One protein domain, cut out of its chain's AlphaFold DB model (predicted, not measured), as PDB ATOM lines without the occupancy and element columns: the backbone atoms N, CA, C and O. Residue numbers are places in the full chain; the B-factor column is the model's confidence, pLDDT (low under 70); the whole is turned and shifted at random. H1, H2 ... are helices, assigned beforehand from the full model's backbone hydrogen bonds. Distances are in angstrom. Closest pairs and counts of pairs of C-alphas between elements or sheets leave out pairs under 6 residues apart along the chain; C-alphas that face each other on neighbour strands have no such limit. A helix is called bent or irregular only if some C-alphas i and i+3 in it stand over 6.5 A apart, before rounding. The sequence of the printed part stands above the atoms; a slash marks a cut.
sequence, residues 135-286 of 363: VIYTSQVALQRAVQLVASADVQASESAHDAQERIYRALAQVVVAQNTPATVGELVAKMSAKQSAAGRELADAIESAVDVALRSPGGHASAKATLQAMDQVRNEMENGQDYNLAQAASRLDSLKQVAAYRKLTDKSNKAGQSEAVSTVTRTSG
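This is residues 135 to 286 of the 363 residues of the protein "Cytochrome c" of Burkholderiaceae bacterium (UniProt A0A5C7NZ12). Three long helices, H5, H4 and H1, run side by side as a well-formed bundle. H3 packs on H4 and H1, H2 meets the last part of H1 with its own first half to make a corner, and H6, H7 and H8 pack on the H4 and H5 pair, with H6 and H8 about perpendicular to H5. The printed part has 152 residues with eight named helices, H1 to H8 in order, and no named strand; the class is all helix. It is compact, with a radius of gyration of the C-alphas of 15.2 A and spans of 39 by 34 by 24 A.

H5, residues 221 to 241, is longest at 30.1 A, from C-alpha 221 at (3.521, 35.449, 33.081). H4 is 197 to 216, 28.8 A; H1, 135 to 153, 26.8 A, from (5.084, 45.453, 41.295); H2, 161 to 178, 26.2 A; H8, 271 to 286, 23.8 A, ending at (-5.183, 30.152, 22.868). H6 is 246 to 257, H3 185 to 191 and H7 262 to 266. H8 is irregular, but only just: C-alphas 283 and 286 are 6.9 A apart.

H1, H4 and H5 form an up-and-down bundle, each running against the one before. H5 and H4 are a helical hairpin at a shallow tilt of 22 degrees; their closest C-alphas, Ala 224 and Ala 214, are 4.9 A apart. H4 is the hub, touching six helices, among them H1 at Ala 204 and Ala 142, closest C-alphas 4.6 A apart. H8 with residues 278 to 285 alone touches H5 with residues 222 to 230 alone, about perpendicular at 89 degrees; the closest C-alphas, Thr 282 and Ala 226, are 5.1 A apart. H2 and H8 are apart. Every O i to N i+4 pair is within hydrogen-bond range in H1, H2, H3, H5, H6 and H7; H4 has 15 of 16, H8 10 of 12.

The C-alphas farthest apart, Ser 158 and Pro 218, are 45.9 A apart. The printed part has no cut and no long link; residues 158 and 286 are under pLDDT 70.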
ATOM      1  N   VAL A 135       5.747  44.182  40.969       89.69
ATOM      2  CA  VAL A 135       5.084  45.453  41.295       89.69
ATOM      3  C   VAL A 135       5.250  46.505  40.191       89.69
ATOM      4  O   VAL A 135       4.316  47.264  39.941       89.69
ATOM      5  N   ILE A 136       6.385  46.512  39.474       91.75
ATOM      6  CA  ILE A 136       6.619  47.444  38.358       91.75
ATOM      7  C   ILE A 136       5.598  47.170  37.250       91.75
ATOM      8  O   ILE A 136       4.901  48.076  36.796       91.75
ATOM      9  N   TYR A 137       5.471  45.898  36.868       92.12
ATOM     10  CA  TYR A 137       4.543  45.464  35.830       92.12
ATOM     11  C   TYR A 137       3.086  45.730  36.211       92.12
ATOM     12  O   TYR A 137       2.356  46.351  35.444       92.12
ATOM     13  N   THR A 138       2.666  45.309  37.409       92.88
ATOM     14  CA  THR A 138       1.276  45.476  37.879       92.88
ATOM     15  C   THR A 138       0.864  46.945  37.983       92.88
ATOM     16  O   THR A 138      -0.201  47.303  37.479       92.88
ATOM     17  N   SER A 139       1.721  47.807  38.540       93.19
ATOM     18  CA  SER A 139       1.459  49.253  38.625       93.19
ATOM     19  C   SER A 139       1.345  49.883  37.238       93.19
ATOM     20  O   SER A 139       0.457  50.693  36.980       93.19
ATOM     21  N   GLN A 140       2.223  49.488  36.315       93.44
ATOM     22  CA  GLN A 140       2.217  49.996  34.950       93.44
ATOM     23  C   GLN A 140       0.929  49.639  34.197       93.44
ATOM     24  O   GLN A 140       0.287  50.522  33.623       93.44
ATOM     25  N   VAL A 141       0.546  48.358  34.191       92.94
ATOM     26  CA  VAL A 141      -0.638  47.915  33.442       92.94
ATOM     27  C   VAL A 141      -1.918  48.490  34.049       92.94
ATOM     28  O   VAL A 141      -2.804  48.910  33.304       92.94
ATOM     29  N   ALA A 142      -2.000  48.595  35.378       95.50
ATOM     30  CA  ALA A 142      -3.125  49.231  36.056       95.50
ATOM     31  C   ALA A 142      -3.236  50.719  35.701       95.50
ATOM     32  O   ALA A 142      -4.326  51.184  35.362       95.50
ATOM     33  N   LEU A 143      -2.110  51.445  35.704       95.94
ATOM     34  CA  LEU A 143      -2.058  52.859  35.328       95.94
ATOM     35  C   LEU A 143      -2.566  53.058  33.903       95.94
ATOM     36  O   LEU A 143      -3.474  53.858  33.681       95.94
ATOM     37  N   GLN A 144      -2.042  52.287  32.954       93.62
ATOM     38  CA  GLN A 144      -2.405  52.443  31.552       93.62
ATOM     39  C   GLN A 144      -3.885  52.156  31.289       93.62
ATOM     40  O   GLN A 144      -4.554  52.947  30.621       93.62
ATOM     41  N   ARG A 145      -4.427  51.059  31.835       92.69
ATOM     42  CA  ARG A 145      -5.834  50.682  31.617       92.69
ATOM     43  C   ARG A 145      -6.797  51.655  32.292       92.69
ATOM     44  O   ARG A 145      -7.844  51.965  31.722       92.69
ATOM     45  N   ALA A 146      -6.444  52.171  33.469       95.06
ATOM     46  CA  ALA A 146      -7.240  53.189  34.146       95.06
ATOM     47  C   ALA A 146      -7.245  54.513  33.373       95.06
ATOM     48  O   ALA A 146      -8.310  55.098  33.178       95.06
ATOM     49  N   VAL A 147      -6.084  54.955  32.873       93.69
ATOM     50  CA  VAL A 147      -5.981  56.149  32.019       93.69
ATOM     51  C   VAL A 147      -6.814  55.981  30.751       93.69
ATOM     52  O   VAL A 147      -7.567  56.888  30.407       93.69
ATOM     53  N   GLN A 148      -6.737  54.823  30.087       88.94
ATOM     54  CA  GLN A 148      -7.525  54.527  28.885       88.94
ATOM     55  C   GLN A 148      -9.036  54.606  29.150       88.94
ATOM     56  O   GLN A 148      -9.731  55.317  28.423       88.94
ATOM     57  N   LEU A 149      -9.529  53.960  30.216       90.31
ATOM     58  CA  LEU A 149     -10.953  53.982  30.570       90.31
ATOM     59  C   LEU A 149     -11.438  55.393  30.927       90.31
ATOM     60  O   LEU A 149     -12.508  55.821  30.499       90.31
ATOM     61  N   VAL A 150     -10.668  56.124  31.733       92.69
ATOM     62  CA  VAL A 150     -11.077  57.466  32.161       92.69
ATOM     63  C   VAL A 150     -11.019  58.447  30.990       92.69
ATOM     64  O   VAL A 150     -11.936  59.248  30.821       92.69
ATOM     65  N   ALA A 151     -10.009  58.349  30.124       89.12
ATOM     66  CA  ALA A 151      -9.917  59.171  28.919       89.12
ATOM     67  C   ALA A 151     -11.071  58.893  27.945       89.12
ATOM     68  O   ALA A 151     -11.632  59.830  27.376       89.12
ATOM     69  N   SER A 152     -11.468  57.628  27.777       84.38
ATOM     70  CA  SER A 152     -12.597  57.266  26.913       84.38
ATOM     71  C   SER A 152     -13.943  57.733  27.483       84.38
ATOM     72  O   SER A 152     -14.836  58.103  26.718       84.38
ATOM     73  N   ALA A 153     -14.081  57.778  28.813       85.69
ATOM     74  CA  ALA A 153     -15.253  58.305  29.513       85.69
ATOM     75  C   ALA A 153     -15.344  59.836  29.544       85.69
ATOM     76  O   ALA A 153     -16.444  60.396  29.590       85.69
ATOM     77  N   ASP A 154     -14.197  60.511  29.551       82.94
ATOM     78  CA  ASP A 154     -14.097  61.955  29.744       82.94
ATOM     79  C   ASP A 154     -13.726  62.719  28.467       82.94
ATOM     80  O   ASP A 154     -13.330  63.880  28.543       82.94
ATOM     81  N   VAL A 155     -13.846  62.099  27.289       82.00
ATOM     82  CA  VAL A 155     -13.501  62.743  26.012       82.00
ATOM     83  C   VAL A 155     -14.338  64.009  25.781       82.00
ATOM     84  O   VAL A 155     -15.569  64.005  25.912       82.00
ATOM     85  N   GLN A 156     -13.676  65.113  25.439       78.06
ATOM     86  CA  GLN A 156     -14.324  66.395  25.167       78.06
ATOM     87  C   GLN A 156     -14.736  66.528  23.690       78.06
ATOM     88  O   GLN A 156     -14.357  65.738  22.819       78.06
ATOM     89  N   ALA A 157     -15.575  67.524  23.388       74.81
ATOM     90  CA  ALA A 157     -15.979  67.800  22.013       74.81
ATOM     91  C   ALA A 157     -14.746  68.146  21.158       74.81
ATOM     92  O   ALA A 157     -13.941  68.984  21.548       74.81
ATOM     93  N   SER A 158     -14.614  67.492  20.000       68.75
ATOM     94  CA  SER A 158     -13.485  67.645  19.061       68.75
ATOM     95  C   SER A 158     -12.100  67.210  19.572       68.75
ATOM     96  O   SER A 158     -11.121  67.401  18.861       68.75
ATOM     97  N   GLU A 159     -12.012  66.581  20.747       71.38
ATOM     98  CA  GLU A 159     -10.765  66.022  21.287       71.38
ATOM     99  C   GLU A 159     -10.455  64.658  20.638       71.38
ATOM    100  O   GLU A 159     -11.363  63.835  20.435       71.38
ATOM    101  N   SER A 160      -9.187  64.406  20.289       71.94
ATOM    102  CA  SER A 160      -8.748  63.074  19.863       71.94
ATOM    103  C   SER A 160      -8.587  62.140  21.072       71.94
ATOM    104  O   SER A 160      -8.444  62.584  22.209       71.94
ATOM    105  N   ALA A 161      -8.573  60.821  20.849       72.50
ATOM    106  CA  ALA A 161      -8.326  59.861  21.932       72.50
ATOM    107  C   ALA A 161      -6.952  60.076  22.601       72.50
ATOM    108  O   ALA A 161      -6.801  59.855  23.801       72.50
ATOM    109  N   HIS A 162      -5.966  60.543  21.830       74.06
ATOM    110  CA  HIS A 162      -4.628  60.849  22.327       74.06
ATOM    111  C   HIS A 162      -4.616  62.084  23.228       74.06
ATOM    112  O   HIS A 162      -4.011  62.042  24.297       74.06
ATOM    113  N   ASP A 163      -5.314  63.148  22.829       79.06
ATOM    114  CA  ASP A 163      -5.380  64.385  23.615       79.06
ATOM    115  C   ASP A 163      -6.106  64.143  24.943       79.06
ATOM    116  O   ASP A 163      -5.644  64.589  25.995       79.06
ATOM    117  N   ALA A 164      -7.170  63.330  24.916       83.69
ATOM    118  CA  ALA A 164      -7.874  62.911  26.123       83.69
ATOM    119  C   ALA A 164      -6.947  62.147  27.080       83.69
ATOM    120  O   ALA A 164      -6.895  62.464  28.267       83.69
ATOM    121  N   GLN A 165      -6.168  61.180  26.583       86.00
ATOM    122  CA  GLN A 165      -5.201  60.451  27.413       86.00
ATOM    123  C   GLN A 165      -4.118  61.367  27.986       86.00
ATOM    124  O   GLN A 165      -3.808  61.268  29.173       86.00
ATOM    125  N   GLU A 166      -3.568  62.284  27.187       87.50
ATOM    126  CA  GLU A 166      -2.562  63.233  27.669       87.50
ATOM    127  C   GLU A 166      -3.136  64.148  28.763       87.50
ATOM    128  O   GLU A 166      -2.491  64.381  29.789       87.50
ATOM    129  N   ARG A 167      -4.377  64.616  28.602       91.12
ATOM    130  CA  ARG A 167      -5.079  65.393  29.628       91.12
ATOM    131  C   ARG A 167      -5.284  64.594  30.913       91.12
ATOM    132  O   ARG A 167      -5.075  65.144  31.996       91.12
ATOM    133  N   ILE A 168      -5.639  63.313  30.817       94.56
ATOM    134  CA  ILE A 168      -5.752  62.430  31.986       94.56
ATOM    135  C   ILE A 168      -4.391  62.227  32.666       94.56
ATOM    136  O   ILE A 168      -4.309  62.348  33.888       94.56
ATOM    137  N   TYR A 169      -3.304  62.021  31.919       95.44
ATOM    138  CA  TYR A 169      -1.953  61.968  32.492       95.44
ATOM    139  C   TYR A 169      -1.573  63.268  33.213       95.44
ATOM    140  O   TYR A 169      -1.032  63.223  34.319       95.44
ATOM    141  N   ARG A 170      -1.902  64.436  32.645       95.00
ATOM    142  CA  ARG A 170      -1.685  65.739  33.301       95.00
ATOM    143  C   ARG A 170      -2.507  65.870  34.586       95.00
ATOM    144  O   ARG A 170      -1.990  66.355  35.590       95.00
ATOM    145  N   ALA A 171      -3.756  65.419  34.593       96.56
ATOM    146  CA  ALA A 171      -4.590  65.447  35.791       96.56
ATOM    147  C   ALA A 171      -4.068  64.484  36.880       96.56
ATOM    148  O   ALA A 171      -3.993  64.867  38.049       96.56
ATOM    149  N   LEU A 172      -3.597  63.287  36.511       97.25
ATOM    150  CA  LEU A 172      -2.904  62.379  37.434       97.25
ATOM    151  C   LEU A 172      -1.605  62.981  37.974       97.25
ATOM    152  O   LEU A 172      -1.331  62.864  39.167       97.25
ATOM    153  N   ALA A 173      -0.827  63.668  37.137       97.56
ATOM    154  CA  ALA A 173       0.388  64.346  37.569       97.56
ATOM    155  C   ALA A 173       0.110  65.386  38.669       97.56
ATOM    156  O   ALA A 173       0.849  65.437  39.651       97.56
ATOM    157  N   GLN A 174      -1.003  66.130  38.589       96.88
ATOM    158  CA  GLN A 174      -1.413  67.058  39.656       96.88
ATOM    159  C   GLN A 174      -1.706  66.326  40.973       96.88
ATOM    160  O   GLN A 174      -1.280  66.773  42.040       96.88
ATOM    161  N   VAL A 175      -2.393  65.179  40.905       97.56
ATOM    162  CA  VAL A 175      -2.654  64.335  42.082       97.56
ATOM    163  C   VAL A 175      -1.342  63.841  42.689       97.56
ATOM    164  O   VAL A 175      -1.150  63.949  43.898       97.56
ATOM    165  N   VAL A 176      -0.422  63.343  41.862       97.56
ATOM    166  CA  VAL A 176       0.894  62.847  42.292       97.56
ATOM    167  C   VAL A 176       1.711  63.959  42.949       97.56
ATOM    168  O   VAL A 176       2.315  63.744  43.998       97.56
ATOM    169  N   VAL A 177       1.700  65.174  42.397       96.81
ATOM    170  CA  VAL A 177       2.365  66.335  43.007       96.81
ATOM    171  C   VAL A 177       1.766  66.662  44.378       96.81
ATOM    172  O   VAL A 177       2.527  66.935  45.304       96.81
ATOM    173  N   ALA A 178       0.451  66.548  44.564       95.75
ATOM    174  CA  ALA A 178      -0.217  66.814  45.843       95.75
ATOM    175  C   ALA A 178      -0.150  65.654  46.869       95.75
ATOM    176  O   ALA A 178      -0.514  65.831  48.033       95.75
ATOM    177  N   GLN A 179       0.293  64.460  46.466       96.25
ATOM    178  CA  GLN A 179       0.189  63.237  47.267       96.25
ATOM    179  C   GLN A 179       1.343  63.066  48.275       96.25
ATOM    180  O   GLN A 179       2.476  62.771  47.914       96.25
ATOM    181  N   ASN A 180       1.085  63.209  49.574       92.12
ATOM    182  CA  ASN A 180       2.166  63.231  50.580       92.12
ATOM    183  C   ASN A 180       2.604  61.856  51.111       92.12
ATOM    184  O   ASN A 180       3.657  61.754  51.735       92.12
ATOM    185  N   THR A 181       1.822  60.808  50.872       93.44
ATOM    186  CA  THR A 181       2.123  59.434  51.307       93.44
ATOM    187  C   THR A 181       2.132  58.487  50.111       93.44
ATOM    188  O   THR A 181       1.501  58.812  49.105       93.44
ATOM    189  N   PRO A 182       2.766  57.308  50.203       95.62
ATOM    190  CA  PRO A 182       2.580  56.271  49.195       95.62
ATOM    191  C   PRO A 182       1.091  55.972  48.969       95.62
ATOM    192  O   PRO A 182       0.296  56.053  49.914       95.62
ATOM    193  N   ALA A 183       0.720  55.688  47.724       96.19
ATOM    194  CA  ALA A 183      -0.643  55.395  47.299       96.19
ATOM    195  C   ALA A 183      -0.632  54.417  46.117       96.19
ATOM    196  O   ALA A 183       0.299  54.427  45.307       96.19
ATOM    197  N   THR A 184      -1.676  53.599  45.991       95.25
ATOM    198  CA  THR A 184      -1.841  52.732  44.811       95.25
ATOM    199  C   THR A 184      -2.268  53.543  43.588       95.25
ATOM    200  O   THR A 184      -2.765  54.668  43.708       95.25
ATOM    201  N   VAL A 185      -2.146  52.963  42.391       96.25
ATOM    202  CA  VAL A 185      -2.647  53.604  41.165       96.25
ATOM    203  C   VAL A 185      -4.137  53.913  41.288       96.25
ATOM    204  O   VAL A 185      -4.561  55.027  40.977       96.25
ATOM    205  N   GLY A 186      -4.931  52.963  41.788       96.50
ATOM    206  CA  GLY A 186      -6.365  53.156  41.986       96.50
ATOM    207  C   GLY A 186      -6.682  54.333  42.911       96.50
ATOM    208  O   GLY A 186      -7.571  55.132  42.612       96.50
ATOM    209  N   GLU A 187      -5.931  54.507  44.000       96.88
ATOM    210  CA  GLU A 187      -6.097  55.643  44.916       96.88
ATOM    211  C   GLU A 187      -5.744  56.989  44.273       96.88
ATOM    212  O   GLU A 187      -6.428  57.983  44.532       96.88
ATOM    213  N   LEU A 188      -4.715  57.034  43.424       97.38
ATOM    214  CA  LEU A 188      -4.360  58.235  42.663       97.38
ATOM    215  C   LEU A 188      -5.444  58.583  41.641       97.38
ATOM    216  O   LEU A 188      -5.905  59.724  41.588       97.38
ATOM    217  N   VAL A 189      -5.906  57.592  40.875       97.12
ATOM    218  CA  VAL A 189      -6.982  57.761  39.888       97.12
ATOM    219  C   VAL A 189      -8.257  58.267  40.562       97.12
ATOM    220  O   VAL A 189      -8.897  59.177  40.042       97.12
ATOM    221  N   ALA A 190      -8.586  57.768  41.755       96.44
ATOM    222  CA  ALA A 190      -9.763  58.195  42.511       96.44
ATOM    223  C   ALA A 190      -9.756  59.683  42.896       96.44
ATOM    224  O   ALA A 190     -10.818  60.292  43.020       96.44
ATOM    225  N   LYS A 191      -8.570  60.257  43.132       95.88
ATOM    226  CA  LYS A 191      -8.393  61.661  43.547       95.88
ATOM    227  C   LYS A 191      -8.390  62.635  42.373       95.88
ATOM    228  O   LYS A 191      -8.419  63.845  42.584       95.88
ATOM    229  N   MET A 192      -8.339  62.127  41.147       94.69
ATOM    230  CA  MET A 192      -8.344  62.941  39.944       94.69
ATOM    231  C   MET A 192      -9.724  63.557  39.692       94.69
ATOM    232  O   MET A 192     -10.755  62.889  39.784       94.69
ATOM    233  N   SER A 193      -9.735  64.827  39.291       88.75
ATOM    234  CA  SER A 193     -10.946  65.519  38.845       88.75
ATOM    235  C   SER A 193     -11.259  65.188  37.380       88.75
ATOM    236  O   SER A 193     -11.021  66.007  36.493       88.75
ATOM    237  N   ALA A 194     -11.790  63.991  37.123       89.50
ATOM    238  CA  ALA A 194     -12.246  63.547  35.803       89.50
ATOM    239  C   ALA A 194     -13.556  62.755  35.905       89.50
ATOM    240  O   ALA A 194     -13.871  62.183  36.956       89.50
ATOM    241  N   LYS A 195     -14.321  62.678  34.808       89.69
ATOM    242  CA  LYS A 195     -15.496  61.795  34.752       89.69
ATOM    243  C   LYS A 195     -15.074  60.340  34.935       89.69
ATOM    244  O   LYS A 195     -14.060  59.910  34.407       89.69
ATOM    245  N   GLN A 196     -15.892  59.578  35.659       92.12
ATOM    246  CA  GLN A 196     -15.683  58.143  35.880       92.12
ATOM    247  C   GLN A 196     -14.338  57.777  36.538       92.12
ATOM    248  O   GLN A 196     -13.880  56.644  36.411       92.12
ATOM    249  N   SER A 197     -13.730  58.683  37.317       94.81
ATOM    250  CA  SER A 197     -12.534  58.369  38.118       94.81
ATOM    251  C   SER A 197     -12.763  57.212  39.101       94.81
ATOM    252  O   SER A 197     -11.861  56.412  39.335       94.81
ATOM    253  N   ALA A 198     -13.988  57.053  39.618       95.94
ATOM    254  CA  ALA A 198     -14.376  55.905  40.438       95.94
ATOM    255  C   ALA A 198     -14.324  54.574  39.664       95.94
ATOM    256  O   ALA A 198     -13.763  53.605  40.167       95.94
ATOM    257  N   ALA A 199     -14.829  54.534  38.425       95.88
ATOM    258  CA  ALA A 199     -14.733  53.348  37.570       95.88
ATOM    259  C   ALA A 199     -13.276  53.061  37.168       95.88
ATOM    260  O   ALA A 199     -12.845  51.909  37.171       95.88
ATOM    261  N   GLY A 200     -12.494  54.113  36.893       96.81
ATOM    262  CA  GLY A 200     -11.049  54.019  36.673       96.81
ATOM    263  C   GLY A 200     -10.316  53.392  37.858       96.81
ATOM    264  O   GLY A 200      -9.510  52.483  37.665       96.81
ATOM    265  N   ARG A 201     -10.641  53.816  39.088       97.44
ATOM    266  CA  ARG A 201     -10.139  53.198  40.323       97.44
ATOM    267  C   ARG A 201     -10.527  51.726  40.412       97.44
ATOM    268  O   ARG A 201      -9.665  50.899  40.682       97.44
ATOM    269  N   GLU A 202     -11.807  51.397  40.235       97.50
ATOM    270  CA  GLU A 202     -12.280  50.011  40.342       97.50
ATOM    271  C   GLU A 202     -11.566  49.093  39.347       97.50
ATOM    272  O   GLU A 202     -11.151  47.995  39.720       97.50
ATOM    273  N   LEU A 203     -11.377  49.558  38.108       97.50
ATOM    274  CA  LEU A 203     -10.629  48.828  37.092       97.50
ATOM    275  C   LEU A 203      -9.156  48.656  37.489       97.50
ATOM    276  O   LEU A 203      -8.648  47.541  37.395       97.50
ATOM    277  N   ALA A 204      -8.486  49.719  37.950       97.69
ATOM    278  CA  ALA A 204      -7.095  49.657  38.404       97.69
ATOM    279  C   ALA A 204      -6.919  48.629  39.532       97.69
ATOM    280  O   ALA A 204      -6.126  47.699  39.395       97.69
ATOM    281  N   ASP A 205      -7.725  48.735  40.594       97.62
ATOM    282  CA  ASP A 205      -7.689  47.829  41.748       97.62
ATOM    283  C   ASP A 205      -7.936  46.367  41.328       97.62
ATOM    284  O   ASP A 205      -7.299  45.439  41.834       97.62
ATOM    285  N   ALA A 206      -8.890  46.141  40.417       97.88
ATOM    286  CA  ALA A 206      -9.213  44.806  39.928       97.88
ATOM    287  C   ALA A 206      -8.078  44.217  39.080       97.88
ATOM    288  O   ALA A 206      -7.758  43.039  39.246       97.88
ATOM    289  N   ILE A 207      -7.451  45.020  38.213       96.94
ATOM    290  CA  ILE A 207      -6.301  44.601  37.400       96.94
ATOM    291  C   ILE A 207      -5.114  44.264  38.296       96.94
ATOM    292  O   ILE A 207      -4.583  43.161  38.170       96.94
ATOM    293  N   GLU A 208      -4.732  45.152  39.220       95.69
ATOM    294  CA  GLU A 208      -3.636  44.888  40.161       95.69
ATOM    295  C   GLU A 208      -3.894  43.580  40.913       95.69
ATOM    296  O   GLU A 208      -3.055  42.681  40.901       95.69
ATOM    297  N   SER A 209      -5.096  43.418  41.476       96.81
ATOM    298  CA  SER A 209      -5.481  42.218  42.221       96.81
ATOM    299  C   SER A 209      -5.435  40.940  41.383       96.81
ATOM    300  O   SER A 209      -4.952  39.917  41.871       96.81
ATOM    301  N   ALA A 210      -5.987  40.964  40.168       96.94
ATOM    302  CA  ALA A 210      -6.121  39.779  39.326       96.94
ATOM    303  C   ALA A 210      -4.785  39.375  38.691       96.94
ATOM    304  O   ALA A 210      -4.458  38.189  38.662       96.94
ATOM    305  N   VAL A 211      -3.985  40.342  38.232       95.56
ATOM    306  CA  VAL A 211      -2.649  40.090  37.671       95.56
ATOM    307  C   VAL A 211      -1.702  39.580  38.753       95.56
ATOM    308  O   VAL A 211      -0.961  38.631  38.516       95.56
ATOM    309  N   ASP A 212      -1.776  40.129  39.964       94.88
ATOM    310  CA  ASP A 212      -1.026  39.652  41.129       94.88
ATOM    311  C   ASP A 212      -1.363  38.188  41.491       94.88
ATOM    312  O   ASP A 212      -0.472  37.387  41.786       94.88
ATOM    313  N   VAL A 213      -2.638  37.785  41.398       96.31
ATOM    314  CA  VAL A 213      -3.042  36.368  41.529       96.31
ATOM    315  C   VAL A 213      -2.517  35.530  40.362       96.31
ATOM    316  O   VAL A 213      -2.037  34.410  40.563       96.31
ATOM    317  N   ALA A 214      -2.583  36.055  39.140       95.38
ATOM    318  CA  ALA A 214      -2.177  35.336  37.941       95.38
ATOM    319  C   ALA A 214      -0.671  35.062  37.886       95.38
ATOM    320  O   ALA A 214      -0.270  33.951  37.546       95.38
ATOM    321  N   LEU A 215       0.153  36.022  38.305       93.38
ATOM    322  CA  LEU A 215       1.605  35.866  38.404       93.38
ATOM    323  C   LEU A 215       2.021  34.787  39.414       93.38
ATOM    324  O   LEU A 215       3.072  34.173  39.242       93.38
ATOM    325  N   ARG A 216       1.195  34.523  40.437       92.81
ATOM    326  CA  ARG A 216       1.416  33.445  41.422       92.81
ATOM    327  C   ARG A 216       0.758  32.117  41.050       92.81
ATOM    328  O   ARG A 216       1.015  31.108  41.700       92.81
ATOM    329  N   SER A 217      -0.095  32.109  40.032       91.69
ATOM    330  CA  SER A 217      -0.750  30.901  39.540       91.69
ATOM    331  C   SER A 217       0.183  30.082  38.638       91.69
ATOM    332  O   SER A 217       1.123  30.629  38.050       91.69
ATOM    333  N   PRO A 218      -0.078  28.771  38.461       86.56
ATOM    334  CA  PRO A 218       0.587  27.986  37.425       86.56
ATOM    335  C   PRO A 218       0.481  28.694  36.064       86.56
ATOM    336  O   PRO A 218      -0.588  29.178  35.693       86.56
ATOM    337  N   GLY A 219       1.601  28.799  35.346       84.00
ATOM    338  CA  GLY A 219       1.710  29.561  34.094       84.00
ATOM    339  C   GLY A 219       2.285  30.977  34.247       84.00
ATOM    340  O   GLY A 219       2.756  31.531  33.254       84.00
ATOM    341  N   GLY A 220       2.322  31.538  35.464       89.31
ATOM    342  CA  GLY A 220       3.014  32.789  35.790       89.31
ATOM    343  C   GLY A 220       2.690  33.927  34.820       89.31
ATOM    344  O   GLY A 220       1.553  34.387  34.729       89.31
ATOM    345  N   HIS A 221       3.688  34.364  34.048       87.44
ATOM    346  CA  HIS A 221       3.521  35.449  33.081       87.44
ATOM    347  C   HIS A 221       2.485  35.148  31.982       87.44
ATOM    348  O   HIS A 221       1.727  36.037  31.605       87.44
ATOM    349  N   ALA A 222       2.367  33.900  31.510       89.06
ATOM    350  CA  ALA A 222       1.340  33.539  30.526       89.06
ATOM    351  C   ALA A 222      -0.079  33.700  31.101       89.06
ATOM    352  O   ALA A 222      -0.989  34.176  30.420       89.06
ATOM    353  N   SER A 223      -0.256  33.364  32.381       92.81
ATOM    354  CA  SER A 223      -1.517  33.555  33.097       92.81
ATOM    355  C   SER A 223      -1.823  35.038  33.310       92.81
ATOM    356  O   SER A 223      -2.974  35.453  33.164       92.81
ATOM    357  N   ALA A 224      -0.801  35.855  33.585       92.62
ATOM    358  CA  ALA A 224      -0.932  37.310  33.662       92.62
ATOM    359  C   ALA A 224      -1.367  37.931  32.324       92.62
ATOM    360  O   ALA A 224      -2.328  38.698  32.314       92.62
ATOM    361  N   LYS A 225      -0.758  37.531  31.197       90.38
ATOM    362  CA  LYS A 225      -1.172  37.966  29.850       90.38
ATOM    363  C   LYS A 225      -2.635  37.628  29.564       90.38
ATOM    364  O   LYS A 225      -3.415  38.507  29.211       90.38
ATOM    365  N   ALA A 226      -3.043  36.380  29.802       91.94
ATOM    366  CA  ALA A 226      -4.434  35.956  29.620       91.94
ATOM    367  C   ALA A 226      -5.416  36.736  30.515       91.94
ATOM    368  O   ALA A 226      -6.525  37.077  30.104       91.94
ATOM    369  N   THR A 227      -4.993  37.055  31.738       95.19
ATOM    370  CA  THR A 227      -5.783  37.862  32.672       95.19
ATOM    371  C   THR A 227      -5.929  39.298  32.180       95.19
ATOM    372  O   THR A 227      -7.039  39.824  32.183       95.19
ATOM    373  N   LEU A 228      -4.855  39.917  31.685       93.12
ATOM    374  CA  LEU A 228      -4.909  41.248  31.075       93.12
ATOM    375  C   LEU A 228      -5.801  41.269  29.836       93.12
ATOM    376  O   LEU A 228      -6.650  42.147  29.718       93.12
ATOM    377  N   GLN A 229      -5.703  40.258  28.970       90.44
ATOM    378  CA  GLN A 229      -6.603  40.097  27.825       90.44
ATOM    379  C   GLN A 229      -8.074  40.023  28.237       90.44
ATOM    380  O   GLN A 229      -8.942  40.550  27.537       90.44
ATOM    381  N   ALA A 230      -8.379  39.338  29.342       93.56
ATOM    382  CA  ALA A 230      -9.732  39.256  29.873       93.56
ATOM    383  C   ALA A 230     -10.187  40.596  30.473       93.56
ATOM    384  O   ALA A 230     -11.304  41.029  30.203       93.56
ATOM    385  N   MET A 231      -9.325  41.284  31.223       95.00
ATOM    386  CA  MET A 231      -9.631  42.597  31.802       95.00
ATOM    387  C   MET A 231      -9.806  43.683  30.733       95.00
ATOM    388  O   MET A 231     -10.709  44.508  30.858       95.00
ATOM    389  N   ASP A 232      -9.038  43.646  29.641       90.19
ATOM    390  CA  ASP A 232      -9.234  44.539  28.493       90.19
ATOM    391  C   ASP A 232     -10.567  44.270  27.785       90.19
ATOM    392  O   ASP A 232     -11.208  45.208  27.320       90.19
ATOM    393  N   GLN A 233     -11.059  43.026  27.766       88.75
ATOM    394  CA  GLN A 233     -12.425  42.751  27.297       88.75
ATOM    395  C   GLN A 233     -13.468  43.389  28.218       88.75
ATOM    396  O   GLN A 233     -14.411  43.992  27.715       88.75
ATOM    397  N   VAL A 234     -13.293  43.318  29.545       93.75
ATOM    398  CA  VAL A 234     -14.202  43.992  30.495       93.75
ATOM    399  C   VAL A 234     -14.192  45.503  30.275       93.75
ATOM    400  O   VAL A 234     -15.257  46.116  30.200       93.75
ATOM    401  N   ARG A 235     -13.007  46.105  30.122       90.94
ATOM    402  CA  ARG A 235     -12.864  47.531  29.808       90.94
ATOM    403  C   ARG A 235     -13.583  47.887  28.512       90.94
ATOM    404  O   ARG A 235     -14.403  48.799  28.505       90.94
ATOM    405  N   ASN A 236     -13.328  47.131  27.449       83.75
ATOM    406  CA  ASN A 236     -13.952  47.360  26.153       83.75
ATOM    407  C   ASN A 236     -15.478  47.243  26.235       83.75
ATOM    408  O   ASN A 236     -16.165  48.030  25.601       83.75
ATOM    409  N   GLU A 237     -16.032  46.325  27.029       84.94
ATOM    410  CA  GLU A 237     -17.483  46.253  27.246       84.94
ATOM    411  C   GLU A 237     -18.044  47.480  27.974       84.94
ATOM    412  O   GLU A 237     -19.100  47.983  27.579       84.94
ATOM    413  N   MET A 238     -17.332  48.015  28.973       84.38
ATOM    414  CA  MET A 238     -17.718  49.274  29.627       84.38
ATOM    415  C   MET A 238     -17.743  50.439  28.628       84.38
ATOM    416  O   MET A 238     -18.714  51.192  28.556       84.38
ATOM    417  N   GLU A 239     -16.704  50.558  27.805       82.00
ATOM    418  CA  GLU A 239     -16.581  51.600  26.778       82.00
ATOM    419  C   GLU A 239     -17.578  51.413  25.626       82.00
ATOM    420  O   GLU A 239     -18.079  52.379  25.038       82.00
ATOM    421  N   ASN A 240     -17.875  50.159  25.280       76.25
ATOM    422  CA  ASN A 240     -18.796  49.810  24.212       76.25
ATOM    423  C   ASN A 240     -20.233  50.161  24.586       76.25
ATOM    424  O   ASN A 240     -20.935  50.778  23.780       76.25
ATOM    425  N   GLY A 241     -20.634  49.795  25.804       74.75
ATOM    426  CA  GLY A 241     -21.951  50.091  26.359       74.75
ATOM    427  C   GLY A 241     -22.102  51.512  26.899       74.75
ATOM    428  O   GLY A 241     -23.217  51.891  27.241       74.75
ATOM    429  N   GLN A 242     -21.007  52.283  26.994       80.19
ATOM    430  CA  GLN A 242     -20.940  53.546  27.751       80.19
ATOM    431  C   GLN A 242     -21.466  53.391  29.187       80.19
ATOM    432  O   GLN A 242     -22.037  54.309  29.779       80.19
ATOM    433  N   ASP A 243     -21.273  52.194  29.726       82.81
ATOM    434  CA  ASP A 243     -21.780  51.732  31.001       82.81
ATOM    435  C   ASP A 243     -20.563  51.341  31.831       82.81
ATOM    436  O   ASP A 243     -20.068  50.215  31.784       82.81
ATOM    437  N   TYR A 244     -20.019  52.340  32.519       90.25
ATOM    438  CA  TYR A 244     -18.756  52.289  33.255       90.25
ATOM    439  C   TYR A 244     -18.892  51.541  34.590       90.25
ATOM    440  O   TYR A 244     -18.346  51.953  35.610       90.25
ATOM    441  N   ASN A 245     -19.655  50.446  34.591       95.75
ATOM    442  CA  ASN A 245     -19.842  49.558  35.725       95.75
ATOM    443  C   ASN A 245     -19.084  48.245  35.492       95.75
ATOM    444  O   ASN A 245     -19.495  47.395  34.694       95.75
ATOM    445  N   LEU A 246     -17.993  48.063  36.237       96.31
ATOM    446  CA  LEU A 246     -17.080  46.932  36.081       96.31
ATOM    447  C   LEU A 246     -17.782  45.579  36.272       96.31
ATOM    448  O   LEU A 246     -17.601  44.652  35.480       96.31
ATOM    449  N   ALA A 247     -18.623  45.467  37.304       96.31
ATOM    450  CA  ALA A 247     -19.317  44.224  37.630       96.31
ATOM    451  C   ALA A 247     -20.384  43.861  36.585       96.31
ATOM    452  O   ALA A 247     -20.554  42.682  36.254       96.31
ATOM    453  N   GLN A 248     -21.100  44.850  36.046       95.56
ATOM    454  CA  GLN A 248     -22.086  44.625  34.989       95.56
ATOM    455  C   GLN A 248     -21.418  44.230  33.672       95.56
ATOM    456  O   GLN A 248     -21.844  43.248  33.063       95.56
ATOM    457  N   ALA A 249     -20.344  44.914  33.269       93.38
ATOM    458  CA  ALA A 249     -19.565  44.549  32.086       93.38
ATOM    459  C   ALA A 249     -19.022  43.113  32.185       93.38
ATOM    460  O   ALA A 249     -19.198  42.310  31.267       93.38
ATOM    461  N   ALA A 250     -18.468  42.741  33.342       96.56
ATOM    462  CA  ALA A 250     -18.018  41.379  33.602       96.56
ATOM    463  C   ALA A 250     -19.160  40.346  33.526       96.56
ATOM    464  O   ALA A 250     -18.996  39.282  32.931       96.56
ATOM    465  N   SER A 251     -20.342  40.671  34.067       96.25
ATOM    466  CA  SER A 251     -21.519  39.784  34.021       96.25
ATOM    467  C   SER A 251     -22.038  39.580  32.596       96.25
ATOM    468  O   SER A 251     -22.456  38.477  32.231       96.25
ATOM    469  N   ARG A 252     -22.007  40.639  31.775       91.56
ATOM    470  CA  ARG A 252     -22.355  40.566  30.351       91.56
ATOM    471  C   ARG A 252     -21.389  39.651  29.606       91.56
ATOM    472  O   ARG A 252     -21.853  38.809  28.849       91.56
ATOM    473  N   LEU A 253     -20.082  39.739  29.866       90.12
ATOM    474  CA  LEU A 253     -19.090  38.855  29.237       90.12
ATOM    475  C   LEU A 253     -19.256  37.395  29.630       90.12
ATOM    476  O   LEU A 253     -19.221  36.536  28.752       90.12
ATOM    477  N   ASP A 254     -19.478  37.117  30.914       92.88
ATOM    478  CA  ASP A 254     -19.778  35.766  31.392       92.88
ATOM    479  C   ASP A 254     -21.009  35.190  30.669       92.88
ATOM    480  O   ASP A 254     -20.971  34.070  30.159       92.88
ATOM    481  N   SER A 255     -22.061  35.999  30.508       92.75
ATOM    482  CA  SER A 255     -23.274  35.610  29.775       92.75
ATOM    483  C   SER A 255     -23.019  35.405  28.277       92.75
ATOM    484  O   SER A 255     -23.466  34.418  27.700       92.75
ATOM    485  N   LEU A 256     -22.283  36.306  27.623       87.50
ATOM    486  CA  LEU A 256     -22.002  36.234  26.184       87.50
ATOM    487  C   LEU A 256     -21.095  35.055  25.826       87.50
ATOM    488  O   LEU A 256     -21.283  34.419  24.791       87.50
ATOM    489  N   LYS A 257     -20.112  34.760  26.677       87.00
ATOM    490  CA  LYS A 257     -19.127  33.696  26.450       87.00
ATOM    491  C   LYS A 257     -19.514  32.374  27.099       87.00
ATOM    492  O   LYS A 257     -18.807  31.394  26.893       87.00
ATOM    493  N   GLN A 258     -20.617  32.344  27.849       89.88
ATOM    494  CA  GLN A 258     -21.084  31.169  28.587       89.88
ATOM    495  C   GLN A 258     -19.988  30.618  29.519       89.88
ATOM    496  O   GLN A 258     -19.728  29.417  29.577       89.88
ATOM    497  N   VAL A 259     -19.321  31.524  30.241       91.50
ATOM    498  CA  VAL A 259     -18.279  31.216  31.234       91.50
ATOM    499  C   VAL A 259     -18.600  31.897  32.566       91.50
ATOM    500  O   VAL A 259     -19.426  32.797  32.621       91.50
ATOM    501  N   ALA A 260     -17.956  31.463  33.650       93.00
ATOM    502  CA  ALA A 260     -18.085  32.068  34.981       93.00
ATOM    503  C   ALA A 260     -16.711  32.527  35.493       93.00
ATOM    504  O   ALA A 260     -16.221  32.044  36.520       93.00
ATOM    505  N   ALA A 261     -16.061  33.405  34.730       95.62
ATOM    506  CA  ALA A 261     -14.683  33.833  34.960       95.62
ATOM    507  C   ALA A 261     -14.559  35.351  35.129       95.62
ATOM    508  O   ALA A 261     -13.910  35.804  36.070       95.62
ATOM    509  N   TYR A 262     -15.203  36.156  34.286       96.75
ATOM    510  CA  TYR A 262     -15.012  37.607  34.272       96.75
ATOM    511  C   TYR A 262     -15.474  38.251  35.581       96.75
ATOM    512  O   TYR A 262     -14.735  39.039  36.173       96.75
ATOM    513  N   ARG A 263     -16.644  37.866  36.111       97.38
ATOM    514  CA  ARG A 263     -17.127  38.366  37.411       97.38
ATOM    515  C   ARG A 263     -16.171  38.054  38.550       97.38
ATOM    516  O   ARG A 263     -15.959  38.909  39.410       97.38
ATOM    517  N   LYS A 264     -15.605  36.848  38.544       97.75
ATOM    518  CA  LYS A 264     -14.640  36.393  39.547       97.75
ATOM    519  C   LYS A 264     -13.306  37.131  39.420       97.75
ATOM    520  O   LYS A 264     -12.750  37.501  40.444       97.75
ATOM    521  N   LEU A 265     -12.830  37.415  38.202       96.75
ATOM    522  CA  LEU A 265     -11.628  38.234  37.984       96.75
ATOM    523  C   LEU A 265     -11.774  39.625  38.609       96.75
ATOM    524  O   LEU A 265     -10.865  40.086  39.292       96.75
ATOM    525  N   THR A 266     -12.935  40.260  38.444       96.81
ATOM    526  CA  THR A 266     -13.190  41.605  38.994       96.81
ATOM    527  C   THR A 266     -13.434  41.633  40.508       96.81
ATOM    528  O   THR A 266     -13.427  42.704  41.113       96.81
ATOM    529  N   ASP A 267     -13.640  40.478  41.149       96.19
ATOM    530  CA  ASP A 267     -13.904  40.391  42.586       96.19
ATOM    531  C   ASP A 267     -12.602  40.346  43.398       96.19
ATOM    532  O   ASP A 267     -12.085  39.287  43.759       96.19
ATOM    533  N   LYS A 268     -12.092  41.534  43.732       94.31
ATOM    534  CA  LYS A 268     -10.875  41.706  44.542       94.31
ATOM    535  C   LYS A 268     -10.955  41.114  45.955       94.31
ATOM    536  O   LYS A 268      -9.914  40.907  46.576       94.31
ATOM    537  N   SER A 269     -12.159  40.841  46.468       94.94
ATOM    538  CA  SER A 269     -12.349  40.256  47.802       94.94
ATOM    539  C   SER A 269     -12.199  38.732  47.813       94.94
ATOM    540  O   SER A 269     -11.923  38.147  48.860       94.94
ATOM    541  N   ASN A 270     -12.314  38.084  46.649       95.94
ATOM    542  CA  ASN A 270     -12.316  36.633  46.520       95.94
ATOM    543  C   ASN A 270     -11.114  36.125  45.708       95.94
ATOM    544  O   ASN A 270     -11.228  35.743  44.543       95.94
ATOM    545  N   LYS A 271      -9.947  36.064  46.356       95.88
ATOM    546  CA  LYS A 271      -8.692  35.591  45.740       95.88
ATOM    547  C   LYS A 271      -8.771  34.146  45.231       95.88
ATOM    548  O   LYS A 271      -8.194  33.835  44.192       95.88
ATOM    549  N   ALA A 272      -9.507  33.275  45.924       96.06
ATOM    550  CA  ALA A 272      -9.727  31.897  45.481       96.06
ATOM    551  C   ALA A 272     -10.538  31.859  44.175       96.06
ATOM    552  O   ALA A 272     -10.130  31.221  43.206       96.06
ATOM    553  N   GLY A 273     -11.624  32.636  44.110       96.50
ATOM    554  CA  GLY A 273     -12.412  32.820  42.892       96.50
ATOM    555  C   GLY A 273     -11.596  33.426  41.748       96.50
ATOM    556  O   GLY A 273     -11.700  32.953  40.617       96.50
ATOM    557  N   GLN A 274     -10.737  34.413  42.032       97.12
ATOM    558  CA  GLN A 274      -9.800  34.959  41.045       97.12
ATOM    559  C   GLN A 274      -8.864  33.871  40.506       97.12
ATOM    560  O   GLN A 274      -8.714  33.761  39.297       97.12
ATOM    561  N   SER A 275      -8.299  33.012  41.359       96.75
ATOM    562  CA  SER A 275      -7.408  31.922  40.931       96.75
ATOM    563  C   SER A 275      -8.099  30.911  40.002       96.75
ATOM    564  O   SER A 275      -7.505  30.455  39.017       96.75
ATOM    565  N   GLU A 276      -9.360  30.565  40.273       95.88
ATOM    566  CA  GLU A 276     -10.172  29.717  39.386       95.88
ATOM    567  C   GLU A 276     -10.436  30.399  38.038       95.88
ATOM    568  O   GLU A 276     -10.375  29.772  36.974       95.88
ATOM    569  N   ALA A 277     -10.727  31.697  38.079       96.44
ATOM    570  CA  ALA A 277     -11.023  32.483  36.897       96.44
ATOM    571  C   ALA A 277      -9.789  32.678  36.016       96.44
ATOM    572  O   ALA A 277      -9.888  32.464  34.811       96.44
ATOM    573  N   VAL A 278      -8.629  32.971  36.614       96.62
ATOM    574  CA  VAL A 278      -7.318  32.986  35.948       96.62
ATOM    575  C   VAL A 278      -7.107  31.664  35.215       96.62
ATOM    576  O   VAL A 278      -6.928  31.652  34.003       96.62
ATOM    577  N   SER A 279      -7.244  30.536  35.914       94.38
ATOM    578  CA  SER A 279      -7.077  29.202  35.316       94.38
ATOM    579  C   SER A 279      -8.037  28.939  34.149       94.38
ATOM    580  O   SER A 279      -7.722  28.179  33.229       94.38
ATOM    581  N   THR A 280      -9.229  29.540  34.190       93.69
ATOM    582  CA  THR A 280     -10.223  29.457  33.117       93.69
ATOM    583  C   THR A 280      -9.794  30.287  31.912       93.69
ATOM    584  O   THR A 280      -9.699  29.739  30.815       93.69
ATOM    585  N   VAL A 281      -9.466  31.569  32.111       92.50
ATOM    586  CA  VAL A 281      -9.093  32.465  31.005       92.50
ATOM    587  C   VAL A 281      -7.775  32.059  30.352       92.50
ATOM    588  O   VAL A 281      -7.687  32.068  29.126       92.50
ATOM    589  N   THR A 282      -6.793  31.583  31.125       91.62
ATOM    590  CA  THR A 282      -5.518  31.068  30.599       91.62
ATOM    591  C   THR A 282      -5.724  29.897  29.645       91.62
ATOM    592  O   THR A 282      -5.081  29.833  28.600       91.62
ATOM    593  N   ARG A 283      -6.658  28.990  29.951       89.50
ATOM    594  CA  ARG A 283      -6.966  27.842  29.085       89.50
ATOM    595  C   ARG A 283      -7.641  28.260  27.780       89.50
ATOM    596  O   ARG A 283      -7.468  27.594  26.765       89.50
ATOM    597  N   THR A 284      -8.416  29.341  27.806       81.56
ATOM    598  CA  THR A 284      -9.193  29.816  26.654       81.56
ATOM    599  C   THR A 284      -8.471  30.865  25.798       81.56
ATOM    600  O   THR A 284      -8.873  31.071  24.655       81.56
ATOM    601  N   SER A 285      -7.394  31.492  26.293       70.19
ATOM    602  CA  SER A 285      -6.623  32.523  25.565       70.19
ATOM    603  C   SER A 285      -5.975  32.033  24.264       70.19
ATOM    604  O   SER A 285      -5.685  32.839  23.388       70.19
ATOM    605  N   GLY A 286      -5.779  30.721  24.085       53.53
ATOM    606  CA  GLY A 286      -5.183  30.152  22.868       53.53
ATOM    607  C   GLY A 286      -6.065  30.191  21.611       53.53
ATOM    608  O   GLY A 286      -5.624  29.730  20.563       53.53
TER     609      GLY A 286